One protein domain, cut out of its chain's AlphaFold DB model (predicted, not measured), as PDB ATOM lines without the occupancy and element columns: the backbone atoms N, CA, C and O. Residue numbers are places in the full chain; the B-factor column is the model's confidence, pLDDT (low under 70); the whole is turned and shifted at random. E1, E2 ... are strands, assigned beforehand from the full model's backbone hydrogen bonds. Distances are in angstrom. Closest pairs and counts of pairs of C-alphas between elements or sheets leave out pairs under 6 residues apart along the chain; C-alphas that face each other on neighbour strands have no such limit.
ATOM      1  N   MET A   3     162.372 148.237 213.448       96.12
ATOM      2  CA  MET A   3     162.726 149.011 212.256       96.12
ATOM      3  C   MET A   3     161.484 149.561 211.565       96.12
ATOM      4  O   MET A   3     160.447 148.901 211.530       96.12
ATOM      5  N   LEU A   4     161.625 150.748 210.985       95.88
ATOM      6  CA  LEU A   4     160.615 151.401 210.162       95.88
ATOM      7  C   LEU A   4     161.257 151.811 208.836       95.88
ATOM      8  O   LEU A   4     162.262 152.511 208.848       95.88
ATOM      9  N   PHE A   5     160.669 151.395 207.715       95.50
ATOM     10  CA  PHE A   5     161.079 151.839 206.383       95.50
ATOM     11  C   PHE A   5     160.130 152.936 205.898       95.50
ATOM     12  O   PHE A   5     158.922 152.712 205.793       95.50
ATOM     13  N   CYS A   6     160.686 154.104 205.599       93.69
ATOM     14  CA  CYS A   6     159.968 155.278 205.121       93.69
ATOM     15  C   CYS A   6     160.285 155.494 203.641       93.69
ATOM     16  O   CYS A   6     161.435 155.764 203.297       93.69
ATOM     17  N   ASN A   7     159.273 155.373 202.779       91.44
ATOM     18  CA  ASN A   7     159.410 155.715 201.365       91.44
ATOM     19  C   ASN A   7     159.232 157.223 201.193       91.44
ATOM     20  O   ASN A   7     158.202 157.756 201.603       91.44
ATOM     21  N   ILE A   8     160.221 157.865 200.582       90.50
ATOM     22  CA  ILE A   8     160.260 159.304 200.319       90.50
ATOM     23  C   ILE A   8     160.623 159.571 198.856       90.50
ATOM     24  O   ILE A   8     161.080 158.667 198.144       90.50
ATOM     25  N   GLY A   9     160.424 160.808 198.398       88.69
ATOM     26  CA  GLY A   9     160.931 161.234 197.091       88.69
ATOM     27  C   GLY A   9     162.463 161.169 197.027       88.69
ATOM     28  O   GLY A   9     163.140 161.240 198.048       88.69
ATOM     29  N   TRP A  10     163.032 161.005 195.836       90.25
ATOM     30  CA  TRP A  10     164.477 161.026 195.605       90.25
ATOM     31  C   TRP A  10     165.037 162.450 195.636       90.25
ATOM     32  O   TRP A  10     164.535 163.321 194.926       90.25
ATOM     33  N   MET A  11     166.110 162.638 196.404       89.69
ATOM     34  CA  MET A  11     167.005 163.799 196.409       89.69
ATOM     35  C   MET A  11     168.442 163.313 196.622       89.69
ATOM     36  O   MET A  11     168.663 162.217 197.136       89.69
ATOM     37  N   GLU A  12     169.427 164.119 196.237       88.62
ATOM     38  CA  GLU A  12     170.836 163.793 196.462       88.62
ATOM     39  C   GLU A  12     171.242 164.017 197.930       88.62
ATOM     40  O   GLU A  12     172.049 163.245 198.450       88.62
ATOM     41  N   LYS A  13     170.702 165.041 198.615       88.81
ATOM     42  CA  LYS A  13     171.159 165.404 199.973       88.81
ATOM     43  C   LYS A  13     170.095 165.384 201.063       88.81
ATOM     44  O   LYS A  13     170.435 165.067 202.199       88.81
ATOM     45  N   TYR A  14     168.847 165.727 200.742       89.50
ATOM     46  CA  TYR A  14     167.794 165.982 201.743       89.50
ATOM     47  C   TYR A  14     168.238 166.969 202.839       89.50
ATOM     48  O   TYR A  14     167.951 166.781 204.025       89.50
ATOM     49  N   ASP A  15     168.970 168.003 202.424       87.88
ATOM     50  CA  ASP A  15     169.485 169.057 203.294       87.88
ATOM     51  C   ASP A  15     168.908 170.432 202.905       87.88
ATOM     52  O   ASP A  15     169.634 171.410 202.713       87.88
ATOM     53  N   GLY A  16     167.593 170.482 202.679       79.69
ATOM     54  CA  GLY A  16     166.887 171.644 202.144       79.69
ATOM     55  C   GLY A  16     166.900 171.726 200.616       79.69
ATOM     56  O   GLY A  16     167.430 170.855 199.921       79.69
ATOM     57  N   LEU A  17     166.278 172.780 200.080       72.31
ATOM     58  CA  LEU A  17     166.203 173.008 198.634       72.31
ATOM     59  C   LEU A  17     167.458 173.730 198.145       72.31
ATOM     60  O   LEU A  17     167.679 174.897 198.462       72.31
ATOM     61  N   HIS A  18     168.238 173.050 197.309       70.31
ATOM     62  CA  HIS A  18     169.384 173.632 196.612       70.31
ATOM     63  C   HIS A  18     169.117 173.641 195.112       70.31
ATOM     64  O   HIS A  18     168.477 172.733 194.583       70.31
ATOM     65  N   LEU A  19     169.642 174.640 194.399       66.81
ATOM     66  CA  LEU A  19     169.561 174.659 192.940       66.81
ATOM     67  C   LEU A  19     170.210 173.383 192.373       66.81
ATOM     68  O   LEU A  19     171.408 173.160 192.551       66.81
ATOM     69  N   GLY A  20     169.414 172.555 191.694       68.88
ATOM     70  CA  GLY A  20     169.848 171.275 191.126       68.88
ATOM     71  C   GLY A  20     169.643 170.043 192.021       68.88
ATOM     72  O   GLY A  20     169.887 168.937 191.543       68.88
ATOM     73  N   ASP A  21     169.164 170.203 193.259       75.19
ATOM     74  CA  ASP A  21     168.734 169.107 194.142       75.19
ATOM     75  C   ASP A  21     167.244 169.272 194.472       75.19
ATOM     76  O   ASP A  21     166.855 169.774 195.527       75.19
ATOM     77  N   GLU A  22     166.408 168.922 193.497       77.19
ATOM     78  CA  GLU A  22     164.952 168.966 193.600       77.19
ATOM     79  C   GLU A  22     164.393 167.564 193.833       77.19
ATOM     80  O   GLU A  22     164.899 166.576 193.289       77.19
ATOM     81  N   ILE A  23     163.310 167.485 194.604       80.06
ATOM     82  CA  ILE A  23     162.657 166.215 194.895       80.06
ATOM     83  C   ILE A  23     162.016 165.603 193.646       80.06
ATOM     84  O   ILE A  23     161.278 166.259 192.910       80.06
ATOM     85  N   LYS A  24     162.272 164.312 193.421       82.00
ATOM     86  CA  LYS A  24     161.702 163.522 192.321       82.00
ATOM     87  C   LYS A  24     160.921 162.336 192.854       82.00
ATOM     88  O   LYS A  24     161.290 161.766 193.873       82.00
ATOM     89  N   GLU A  38     159.980 166.326 203.979       78.06
ATOM     90  CA  GLU A  38     160.987 165.306 203.677       78.06
ATOM     91  C   GLU A  38     162.287 165.864 203.062       78.06
ATOM     92  O   GLU A  38     163.335 165.232 203.199       78.06
ATOM     93  N   ILE A  39     162.266 167.062 202.460       84.31
ATOM     94  CA  ILE A  39     163.456 167.712 201.877       84.31
ATOM     95  C   ILE A  39     164.563 167.999 202.898       84.31
ATOM     96  O   ILE A  39     165.701 168.219 202.500       84.31
ATOM     97  N   CYS A  40     164.233 168.036 204.190       86.50
ATOM     98  CA  CYS A  40     165.151 168.360 205.280       86.50
ATOM     99  C   CYS A  40     165.426 167.147 206.182       86.50
ATOM    100  O   CYS A  40     165.891 167.318 207.306       86.50
ATOM    101  N   ASN A  41     165.145 165.920 205.721       90.94
ATOM    102  CA  ASN A  41     165.345 164.703 206.512       90.94
ATOM    103  C   ASN A  41     166.801 164.504 206.983       90.94
ATOM    104  O   ASN A  41     167.041 163.700 207.875       90.94
ATOM    105  N   PHE A  42     167.803 165.197 206.450       91.19
ATOM    106  CA  PHE A  42     169.164 165.147 207.002       91.19
ATOM    107  C   PHE A  42     169.713 166.519 207.399       91.19
ATOM    108  O   PHE A  42     170.881 166.612 207.779       91.19
ATOM    109  N   SER A  43     168.867 167.552 207.410       88.12
ATOM    110  CA  SER A  43     169.237 168.874 207.905       88.12
ATOM    111  C   SER A  43     169.327 168.902 209.420       88.12
ATOM    112  O   SER A  43     168.464 168.394 210.142       88.12
ATOM    113  N   GLN A  44     170.366 169.567 209.908       86.62
ATOM    114  CA  GLN A  44     170.533 169.821 211.327       86.62
ATOM    115  C   GLN A  44     169.738 171.068 211.733       86.62
ATOM    116  O   GLN A  44     169.848 172.120 211.104       86.62
ATOM    117  N   SER A  45     168.939 170.967 212.792       82.44
ATOM    118  CA  SER A  45     168.301 172.126 213.418       82.44
ATOM    119  C   SER A  45     169.323 172.967 214.183       82.44
ATOM    120  O   SER A  45     170.418 172.512 214.523       82.44
ATOM    121  N   SER A  46     168.950 174.203 214.513       81.69
ATOM    122  CA  SER A  46     169.823 175.158 215.216       81.69
ATOM    123  C   SER A  46     170.323 174.676 216.586       81.69
ATOM    124  O   SER A  46     171.373 175.111 217.054       81.69
ATOM    125  N   ASP A  47     169.604 173.750 217.223       82.00
ATOM    126  CA  ASP A  47     169.970 173.113 218.493       82.00
ATOM    127  C   ASP A  47     170.763 171.801 218.327       82.00
ATOM    128  O   ASP A  47     171.018 171.090 219.303       82.00
ATOM    129  N   GLY A  48     171.154 171.472 217.096       84.31
ATOM    130  CA  GLY A  48     171.980 170.320 216.768       84.31
ATOM    131  C   GLY A  48     171.222 169.005 216.575       84.31
ATOM    132  O   GLY A  48     171.869 167.986 216.320       84.31
ATOM    133  N   ARG A  49     169.888 168.992 216.699       87.06
ATOM    134  CA  ARG A  49     169.054 167.806 216.441       87.06
ATOM    135  C   ARG A  49     168.836 167.597 214.937       87.06
ATOM    136  O   ARG A  49     169.118 168.466 214.123       87.06
ATOM    137  N   VAL A  50     168.358 166.412 214.569       89.44
ATOM    138  CA  VAL A  50     167.935 166.082 213.200       89.44
ATOM    139  C   VAL A  50     166.540 165.490 213.296       89.44
ATOM    140  O   VAL A  50     166.275 164.650 214.162       89.44
ATOM    141  N   PHE A  51     165.653 165.945 212.422       89.50
ATOM    142  CA  PHE A  51     164.269 165.504 212.359       89.50
ATOM    143  C   PHE A  51     163.978 164.971 210.968       89.50
ATOM    144  O   PHE A  51     164.580 165.409 209.992       89.50
ATOM    145  N   GLY A  52     163.033 164.040 210.891       90.31
ATOM    146  CA  GLY A  52     162.580 163.512 209.619       90.31
ATOM    147  C   GLY A  52     161.068 163.476 209.538       90.31
ATOM    148  O   GLY A  52     160.376 163.282 210.540       90.31
ATOM    149  N   TYR A  53     160.573 163.632 208.322       89.75
ATOM    150  CA  TYR A  53     159.175 163.555 207.966       89.75
ATOM    151  C   TYR A  53     158.969 162.530 206.852       89.75
ATOM    152  O   TYR A  53     159.705 162.475 205.868       89.75
ATOM    153  N   VAL A  54     157.919 161.730 207.015       87.94
ATOM    154  CA  VAL A  54     157.343 160.899 205.961       87.94
ATOM    155  C   VAL A  54     155.848 161.168 205.939       87.94
ATOM    156  O   VAL A  54     155.213 161.226 206.998       87.94
ATOM    157  N   GLN A  55     155.276 161.315 204.749       82.94
ATOM    158  CA  GLN A  55     153.829 161.408 204.624       82.94
ATOM    159  C   GLN A  55     153.210 160.060 205.036       82.94
ATOM    160  O   GLN A  55     153.585 159.016 204.490       82.94
ATOM    161  N   PRO A  56     152.269 160.033 205.994       79.31
ATOM    162  CA  PRO A  56     151.536 158.812 206.288       79.31
ATOM    163  C   PRO A  56     150.749 158.341 205.056       79.31
ATOM    164  O   PRO A  56     150.353 159.139 204.208       79.31
ATOM    165  N   THR A  57     150.504 157.034 204.947       74.25
ATOM    166  CA  THR A  57     149.815 156.429 203.790       74.25
ATOM    167  C   THR A  57     148.497 157.128 203.442       74.25
ATOM    168  O   THR A  57     147.736 157.480 204.344       74.25
ATOM    169  N   ALA A  58     148.239 157.265 202.135       63.12
ATOM    170  CA  ALA A  58     147.148 158.008 201.493       63.12
ATOM    171  C   ALA A  58     145.892 158.221 202.364       63.12
ATOM    172  O   ALA A  58     145.092 157.309 202.572       63.12
ATOM    173  N   GLY A  59     145.726 159.455 202.849       62.44
ATOM    174  CA  GLY A  59     144.563 159.906 203.621       62.44
ATOM    175  C   GLY A  59     144.702 159.792 205.142       62.44
ATOM    176  O   GLY A  59     143.873 160.347 205.864       62.44
ATOM    177  N   SER A  60     145.745 159.128 205.652       75.25
ATOM    178  CA  SER A  60     146.036 159.114 207.085       75.25
ATOM    179  C   SER A  60     146.754 160.392 207.513       75.25
ATOM    180  O   SER A  60     147.662 160.873 206.842       75.25
ATOM    181  N   LYS A  61     146.389 160.910 208.686       80.75
ATOM    182  CA  LYS A  61     147.143 161.966 209.383       80.75
ATOM    183  C   LYS A  61     148.095 161.400 210.439       80.75
ATOM    184  O   LYS A  61     148.729 162.165 211.161       80.75
ATOM    185  N   THR A  62     148.158 160.073 210.563       89.06
ATOM    186  CA  THR A  62     148.896 159.392 211.627       89.06
ATOM    187  C   THR A  62     149.728 158.218 211.138       89.06
ATOM    188  O   THR A  62     149.343 157.480 210.225       89.06
ATOM    189  N   VAL A  63     150.857 158.012 211.811       90.81
ATOM    190  CA  VAL A  63     151.636 156.776 211.751       90.81
ATOM    191  C   VAL A  63     151.002 155.762 212.703       90.81
ATOM    192  O   VAL A  63     150.803 156.037 213.886       90.81
ATOM    193  N   ASN A  64     150.687 154.570 212.198       91.94
ATOM    194  CA  ASN A  64     150.156 153.478 213.012       91.94
ATOM    195  C   ASN A  64     151.309 152.775 213.753       91.94
ATOM    196  O   ASN A  64     151.969 151.896 213.198       91.94
ATOM    197  N   LEU A  65     151.569 153.201 214.993       94.62
ATOM    198  CA  LEU A  65     152.685 152.716 215.811       94.62
ATOM    199  C   LEU A  65     152.528 151.242 216.207       94.62
ATOM    200  O   LEU A  65     153.524 150.537 216.361       94.62
ATOM    201  N   GLU A  66     151.293 150.758 216.305       93.50
ATOM    202  CA  GLU A  66     150.953 149.375 216.639       93.50
ATOM    203  C   GLU A  66     151.410 148.387 215.557       93.50
ATOM    204  O   GLU A  66     151.617 147.207 215.831       93.50
ATOM    205  N   ARG A  67     151.625 148.861 214.322       91.81
ATOM    206  CA  ARG A  67     152.240 148.064 213.246       91.81
ATOM    207  C   ARG A  67     153.761 147.954 213.362       91.81
ATOM    208  O   ARG A  67     154.354 147.138 212.664       91.81
ATOM    209  N   ILE A  68     154.383 148.791 214.188       93.44
ATOM    210  CA  ILE A  68     155.838 148.888 214.350       93.44
ATOM    211  C   ILE A  68     156.273 148.186 215.640       93.44
ATOM    212  O   ILE A  68     157.310 147.521 215.678       93.44
ATOM    213  N   LYS A  69     155.489 148.332 216.712       93.12
ATOM    214  CA  LYS A  69     155.765 147.759 218.029       93.12
ATOM    215  C   LYS A  69     154.465 147.294 218.685       93.12
ATOM    216  O   LYS A  69     153.440 147.959 218.578       93.12
ATOM    217  N   GLU A  70     154.518 146.166 219.384       92.38
ATOM    218  CA  GLU A  70     153.373 145.643 220.133       92.38
ATOM    219  C   GLU A  70     153.075 146.482 221.385       92.38
ATOM    220  O   GLU A  70     153.979 147.079 221.976       92.38
ATOM    221  N   ASN A  71     151.811 146.466 221.821       91.38
ATOM    222  CA  ASN A  71     151.345 147.066 223.079       91.38
ATOM    223  C   ASN A  71     151.667 148.566 223.231       91.38
ATOM    224  O   ASN A  71     151.979 149.036 224.326       91.38
ATOM    225  N   VAL A  72     151.592 149.328 222.137       94.25
ATOM    226  CA  VAL A  72     151.759 150.787 222.175       94.25
ATOM    227  C   VAL A  72     150.504 151.433 222.759       94.25
ATOM    228  O   VAL A  72     149.409 151.271 222.233       94.25
ATOM    229  N   ASN A  73     150.674 152.185 223.843       93.81
ATOM    230  CA  ASN A  73     149.626 152.979 224.494       93.81
ATOM    231  C   ASN A  73     150.000 154.470 224.600       93.81
ATOM    232  O   ASN A  73     149.393 155.222 225.359       93.81
ATOM    233  N   THR A  74     151.016 154.882 223.845       96.00
ATOM    234  CA  THR A  74     151.575 156.231 223.791       96.00
ATOM    235  C   THR A  74     151.438 156.818 222.385       96.00
ATOM    236  O   THR A  74     151.171 156.114 221.403       96.00
ATOM    237  N   ASP A  75     151.679 158.123 222.276       96.44
ATOM    238  CA  ASP A  75     151.712 158.845 220.997       96.44
ATOM    239  C   ASP A  75     153.094 158.862 220.339       96.44
ATOM    240  O   ASP A  75     153.296 159.511 219.314       96.44
ATOM    241  N   TYR A  76     154.055 158.142 220.912       96.81
ATOM    242  CA  TYR A  76     155.363 157.911 220.319       96.81
ATOM    243  C   TYR A  76     155.954 156.583 220.786       96.81
ATOM    244  O   TYR A  76     155.580 156.056 221.834       96.81
ATOM    245  N   ILE A  77     156.928 156.078 220.039       97.31
ATOM    246  CA  ILE A  77     157.788 154.964 220.444       97.31
ATOM    247  C   ILE A  77     159.255 155.362 220.317       97.31
ATOM    248  O   ILE A  77     159.625 156.079 219.392       97.31
ATOM    249  N   ASP A  78     160.081 154.872 221.236       96.75
ATOM    250  CA  ASP A  78     161.535 155.059 221.233       96.75
ATOM    251  C   ASP A  78     162.265 153.787 220.789       96.75
ATOM    252  O   ASP A  78     161.723 152.675 220.859       96.75
ATOM    253  N   GLY A  79     163.526 153.951 220.388       96.44
ATOM    254  CA  GLY A  79     164.415 152.837 220.062       96.44
ATOM    255  C   GLY A  79     164.186 152.236 218.681       96.44
ATOM    256  O   GLY A  79     164.457 151.051 218.478       96.44
ATOM    257  N   VAL A  80     163.674 153.029 217.737       97.50
ATOM    258  CA  VAL A  80     163.411 152.588 216.364       97.50
ATOM    259  C   VAL A  80     164.588 152.951 215.462       97.50
ATOM    260  O   VAL A  80     165.060 154.086 215.476       97.50
ATOM    261  N   THR A  81     165.050 152.007 214.642       97.88
ATOM    262  CA  THR A  81     165.893 152.345 213.487       97.88
ATOM    263  C   THR A  81     164.980 152.749 212.334       97.88
ATOM    264  O   THR A  81     164.232 151.919 211.811       97.88
ATOM    265  N   VAL A  82     165.011 154.026 211.962       97.75
ATOM    266  CA  VAL A  82     164.211 154.567 210.857       97.75
ATOM    267  C   VAL A  82     165.087 154.591 209.617       97.75
ATOM    268  O   VAL A  82     166.101 155.281 209.606       97.75
ATOM    269  N   VAL A  83     164.717 153.824 208.598       97.75
ATOM    270  CA  VAL A  83     165.442 153.702 207.334       97.75
ATOM    271  C   VAL A  83     164.675 154.453 206.258       97.75
ATOM    272  O   VAL A  83     163.509 154.160 205.996       97.75
ATOM    273  N   TRP A  84     165.342 155.404 205.618       96.56
ATOM    274  CA  TRP A  84     164.799 156.188 204.521       96.56
ATOM    275  C   TRP A  84     165.152 155.521 203.199       96.56
ATOM    276  O   TRP A  84     166.318 155.195 202.946       96.56
ATOM    277  N   VAL A  85     164.146 155.308 202.357       95.62
ATOM    278  CA  VAL A  85     164.310 154.722 201.028       95.62
ATOM    279  C   VAL A  85     163.638 155.595 199.978       95.62
ATOM    280  O   VAL A  85     162.577 156.164 200.225       95.62
ATOM    281  N   ALA A  86     164.245 155.686 198.802       93.38
ATOM    282  CA  ALA A  86     163.733 156.504 197.709       93.38
ATOM    283  C   ALA A  86     163.958 155.826 196.359       93.38
ATOM    284  O   ALA A  86     164.927 155.086 196.179       93.38
ATOM    285  N   ASN A  87     163.058 156.071 195.406       92.12
ATOM    286  CA  ASN A  87     163.196 155.554 194.048       92.12
ATOM    287  C   ASN A  87     164.087 156.475 193.209       92.12
ATOM    288  O   ASN A  87     163.680 157.578 192.845       92.12
ATOM    289  N   ARG A  88     165.292 155.998 192.898       90.31
ATOM    290  CA  ARG A  88     166.249 156.689 192.039       90.31
ATOM    291  C   ARG A  88     166.084 156.224 190.600       90.31
ATOM    292  O   ARG A  88     166.199 155.027 190.315       90.31
ATOM    293  N   ASP A  89     165.879 157.174 189.695       88.25
ATOM    294  CA  ASP A  89     165.707 156.899 188.269       88.25
ATOM    295  C   ASP A  89     166.828 155.991 187.735       88.25
ATOM    296  O   ASP A  89     168.018 156.234 187.948       88.25
ATOM    297  N   GLY A  90     166.438 154.901 187.072       90.81
ATOM    298  CA  GLY A  90     167.357 153.908 186.505       90.81
ATOM    299  C   GLY A  90     167.993 152.930 187.502       90.81
ATOM    300  O   GLY A  90     168.567 151.936 187.065       90.81
ATOM    301  N   LEU A  91     167.873 153.158 188.814       91.88
ATOM    302  CA  LEU A  91     168.443 152.297 189.863       91.88
ATOM    303  C   LEU A  91     167.386 151.636 190.759       91.88
ATOM    304  O   LEU A  91     167.692 150.669 191.455       91.88
ATOM    305  N   GLY A  92     166.139 152.107 190.709       91.94
ATOM    306  CA  GLY A  92     165.056 151.599 191.544       91.94
ATOM    307  C   GLY A  92     165.134 152.136 192.974       91.94
ATOM    308  O   GLY A  92     165.709 153.193 193.228       91.94
ATOM    309  N   THR A  93     164.512 151.430 193.918       94.88
ATOM    310  CA  THR A  93     164.472 151.866 195.320       94.88
ATOM    311  C   THR A  93     165.800 151.591 196.022       94.88
ATOM    312  O   THR A  93     166.226 150.441 196.122       94.88
ATOM    313  N   VAL A  94     166.425 152.644 196.547       95.75
ATOM    314  CA  VAL A  94     167.703 152.603 197.273       95.75
ATOM    315  C   VAL A  94     167.541 153.129 198.699       95.75
ATOM    316  O   VAL A  94     166.634 153.912 198.976       95.75
ATOM    317  N   ILE A  95     168.426 152.711 199.609       97.00
ATOM    318  CA  ILE A  95     168.540 153.311 200.948       97.00
ATOM    319  C   ILE A  95     169.295 154.633 200.812       97.00
ATOM    320  O   ILE A  95     170.403 154.644 200.277       97.00
ATOM    321  N   VAL A  96     168.712 155.720 201.317       95.44
ATOM    322  CA  VAL A  96     169.306 157.071 201.256       95.44
ATOM    323  C   VAL A  96     169.849 157.556 202.596       95.44
ATOM    324  O   VAL A  96     170.661 158.470 202.644       95.44
ATOM    325  N   GLY A  97     169.460 156.907 203.692       96.62
ATOM    326  CA  GLY A  97     170.005 157.169 205.018       96.62
ATOM    327  C   GLY A  97     169.173 156.507 206.104       96.62
ATOM    328  O   GLY A  97     168.162 155.856 205.830       96.62
ATOM    329  N   TRP A  98     169.596 156.649 207.356       97.75
ATOM    330  CA  TRP A  98     168.848 156.131 208.496       97.75
ATOM    331  C   TRP A  98     169.149 156.913 209.770       97.75
ATOM    332  O   TRP A  98     170.225 157.490 209.932       97.75
ATOM    333  N   TYR A  99     168.213 156.860 210.709       96.88
ATOM    334  CA  TYR A  99     168.448 157.244 212.093       96.88
ATOM    335  C   TYR A  99     168.504 156.004 212.968       96.88
ATOM    336  O   TYR A  99     167.678 155.096 212.846       96.88
ATOM    337  N   ASN A 100     169.447 155.996 213.901       95.88
ATOM    338  CA  ASN A 100     169.540 154.961 214.917       95.88
ATOM    339  C   ASN A 100     168.883 155.433 216.211       95.88
ATOM    340  O   ASN A 100     169.069 156.578 216.614       95.88
ATOM    341  N   ASN A 101     168.171 154.524 216.887       95.75
ATOM    342  CA  ASN A 101     167.561 154.776 218.196       95.75
ATOM    343  C   ASN A 101     166.638 156.017 218.215       95.75
ATOM    344  O   ASN A 101     166.632 156.788 219.172       95.75
ATOM    345  N   ALA A 102     165.872 156.220 217.142       96.56
ATOM    346  CA  ALA A 102     164.996 157.369 216.975       96.56
ATOM    347  C   ALA A 102     163.676 157.221 217.746       96.56
ATOM    348  O   ALA A 102     163.203 156.109 218.016       96.56
ATOM    349  N   ARG A 103     163.068 158.375 218.038       96.88
ATOM    350  CA  ARG A 103     161.677 158.502 218.471       96.88
ATOM    351  C   ARG A 103     160.776 158.670 217.253       96.88
ATOM    352  O   ARG A 103     161.013 159.559 216.441       96.88
ATOM    353  N   VAL A 104     159.725 157.862 217.148       96.50
ATOM    354  CA  VAL A 104     158.705 157.970 216.091       96.50
ATOM    355  C   VAL A 104     157.394 158.411 216.716       96.50
ATOM    356  O   VAL A 104     156.905 157.752 217.632       96.50
ATOM    357  N   TYR A 105     156.824 159.505 216.217       95.88
ATOM    358  CA  TYR A 105     155.558 160.063 216.690       95.88
ATOM    359  C   TYR A 105     154.371 159.545 215.872       95.88
ATOM    360  O   TYR A 105     154.476 159.317 214.669       95.88
ATOM    361  N   ARG A 106     153.220 159.387 216.533       94.50
ATOM    362  CA  ARG A 106     151.941 159.034 215.905       94.50
ATOM    363  C   ARG A 106     151.414 160.176 215.046       94.50
ATOM    364  O   ARG A 106     150.920 159.934 213.951       94.50
ATOM    365  N   TYR A 107     151.497 161.397 215.562       91.81
ATOM    366  CA  TYR A 107     150.968 162.609 214.941       91.81
ATOM    367  C   TYR A 107     152.101 163.495 214.431       91.81
ATOM    368  O   TYR A 107     153.203 163.472 214.986       91.81
ATOM    369  N   PHE A 108     151.798 164.323 213.430       87.19
ATOM    370  CA  PHE A 108     152.681 165.408 213.009       87.19
ATOM    371  C   PHE A 108     153.100 166.262 214.213       87.19
ATOM    372  O   PHE A 108     152.286 166.531 215.097       87.19
ATOM    373  N   GLN A 109     154.373 166.641 214.258       86.44
ATOM    374  CA  GLN A 109     154.936 167.461 215.322       86.44
ATOM    375  C   GLN A 109     155.368 168.797 214.725       86.44
ATOM    376  O   GLN A 109     156.153 168.826 213.781       86.44
ATOM    377  N   GLU A 110     154.870 169.891 215.292       76.50
ATOM    378  CA  GLU A 110     155.368 171.232 214.999       76.50
ATOM    379  C   GLU A 110     156.558 171.524 215.916       76.50
ATOM    380  O   GLU A 110     156.441 171.452 217.142       76.50
ATOM    381  N   PHE A 111     157.706 171.867 215.336       68.00
ATOM    382  CA  PHE A 111     158.898 172.228 216.098       68.00
ATOM    383  C   PHE A 111     159.230 173.704 215.893       68.00
ATOM    384  O   PHE A 111     159.229 174.215 214.779       68.00
ATOM    385  N   LYS A 112     159.548 174.401 216.988       58.88
ATOM    386  CA  LYS A 112     160.104 175.757 216.928       58.88
ATOM    387  C   LYS A 112     161.616 175.639 216.750       58.88
ATOM    388  O   LYS A 112     162.273 175.102 217.636       58.88
ATOM    389  N   GLY A 113     162.146 176.139 215.634       58.66
ATOM    390  CA  GLY A 113     163.571 176.031 215.287       58.66
ATOM    391  C   GLY A 113     163.834 175.146 214.070       58.66
ATOM    392  O   GLY A 113     164.786 174.367 214.080       58.66
ATOM    393  N   GLU A 114     162.975 175.244 213.051       60.12
ATOM    394  CA  GLU A 114     163.234 174.672 211.726       60.12
ATOM    395  C   GLU A 114     164.609 175.126 211.210       60.12
ATOM    396  O   GLU A 114     165.089 176.203 211.573       60.12
ATOM    397  N   SER A 115     165.259 174.298 210.387       62.09
ATOM    398  CA  SER A 115     166.499 174.710 209.720       62.09
ATOM    399  C   SER A 115     166.221 175.926 208.832       62.09
ATOM    400  O   SER A 115     165.223 175.947 208.109       62.09
TER     401      SER A 115
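Overview. This is residues 3 to 24 and 38 to 115 of the 123 residues of an uncharacterized protein of Moraxella osloensis (UniProt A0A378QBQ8). With little regular structure, this is a twisted wall of three strands, E1 beside the long bent hairpin E2 and E3, with loop residues 38 to 53 over one face. The 100 printed residues include 33 in named strands, E1, E2, E3 along the chain, and no named helix; the class is all strand. The sheet, order E1, E2, E3, is mixed. The whole is compact, radius of gyration of the C-alphas 14.0 A, spanning 43 by 33 by 27 A.

Arrangement. Edge strand E1, residues 3 to 8, is parallel to inner strand E2, residues 76 to 88, at 39 degrees; N 6 and O 83 are 2.9 A apart. E2 and edge strand E3, residues 92 to 105, form an antiparallel hairpin; N 84 and O 97 are 2.9 A apart. E2 bends by 93 degrees at residue 79, E3 by 100 degrees at residue 101.

Along the chain. E1 begins at C-alpha 3 (162.726, 149.011, 212.256) and measures 16.0 A, E2 30.3 A and E3 28.2 A, ending at C-alpha 105 (155.558, 160.063, 216.690).

Size, cuts and confidence. Residues 25 to 37 are not printed; C-alphas 24 and 38 are 11.5 A apart. The link E2 to E3 is tight. Residues 19 to 20, 58 to 59 and 111 to 115 have pLDDT under 70.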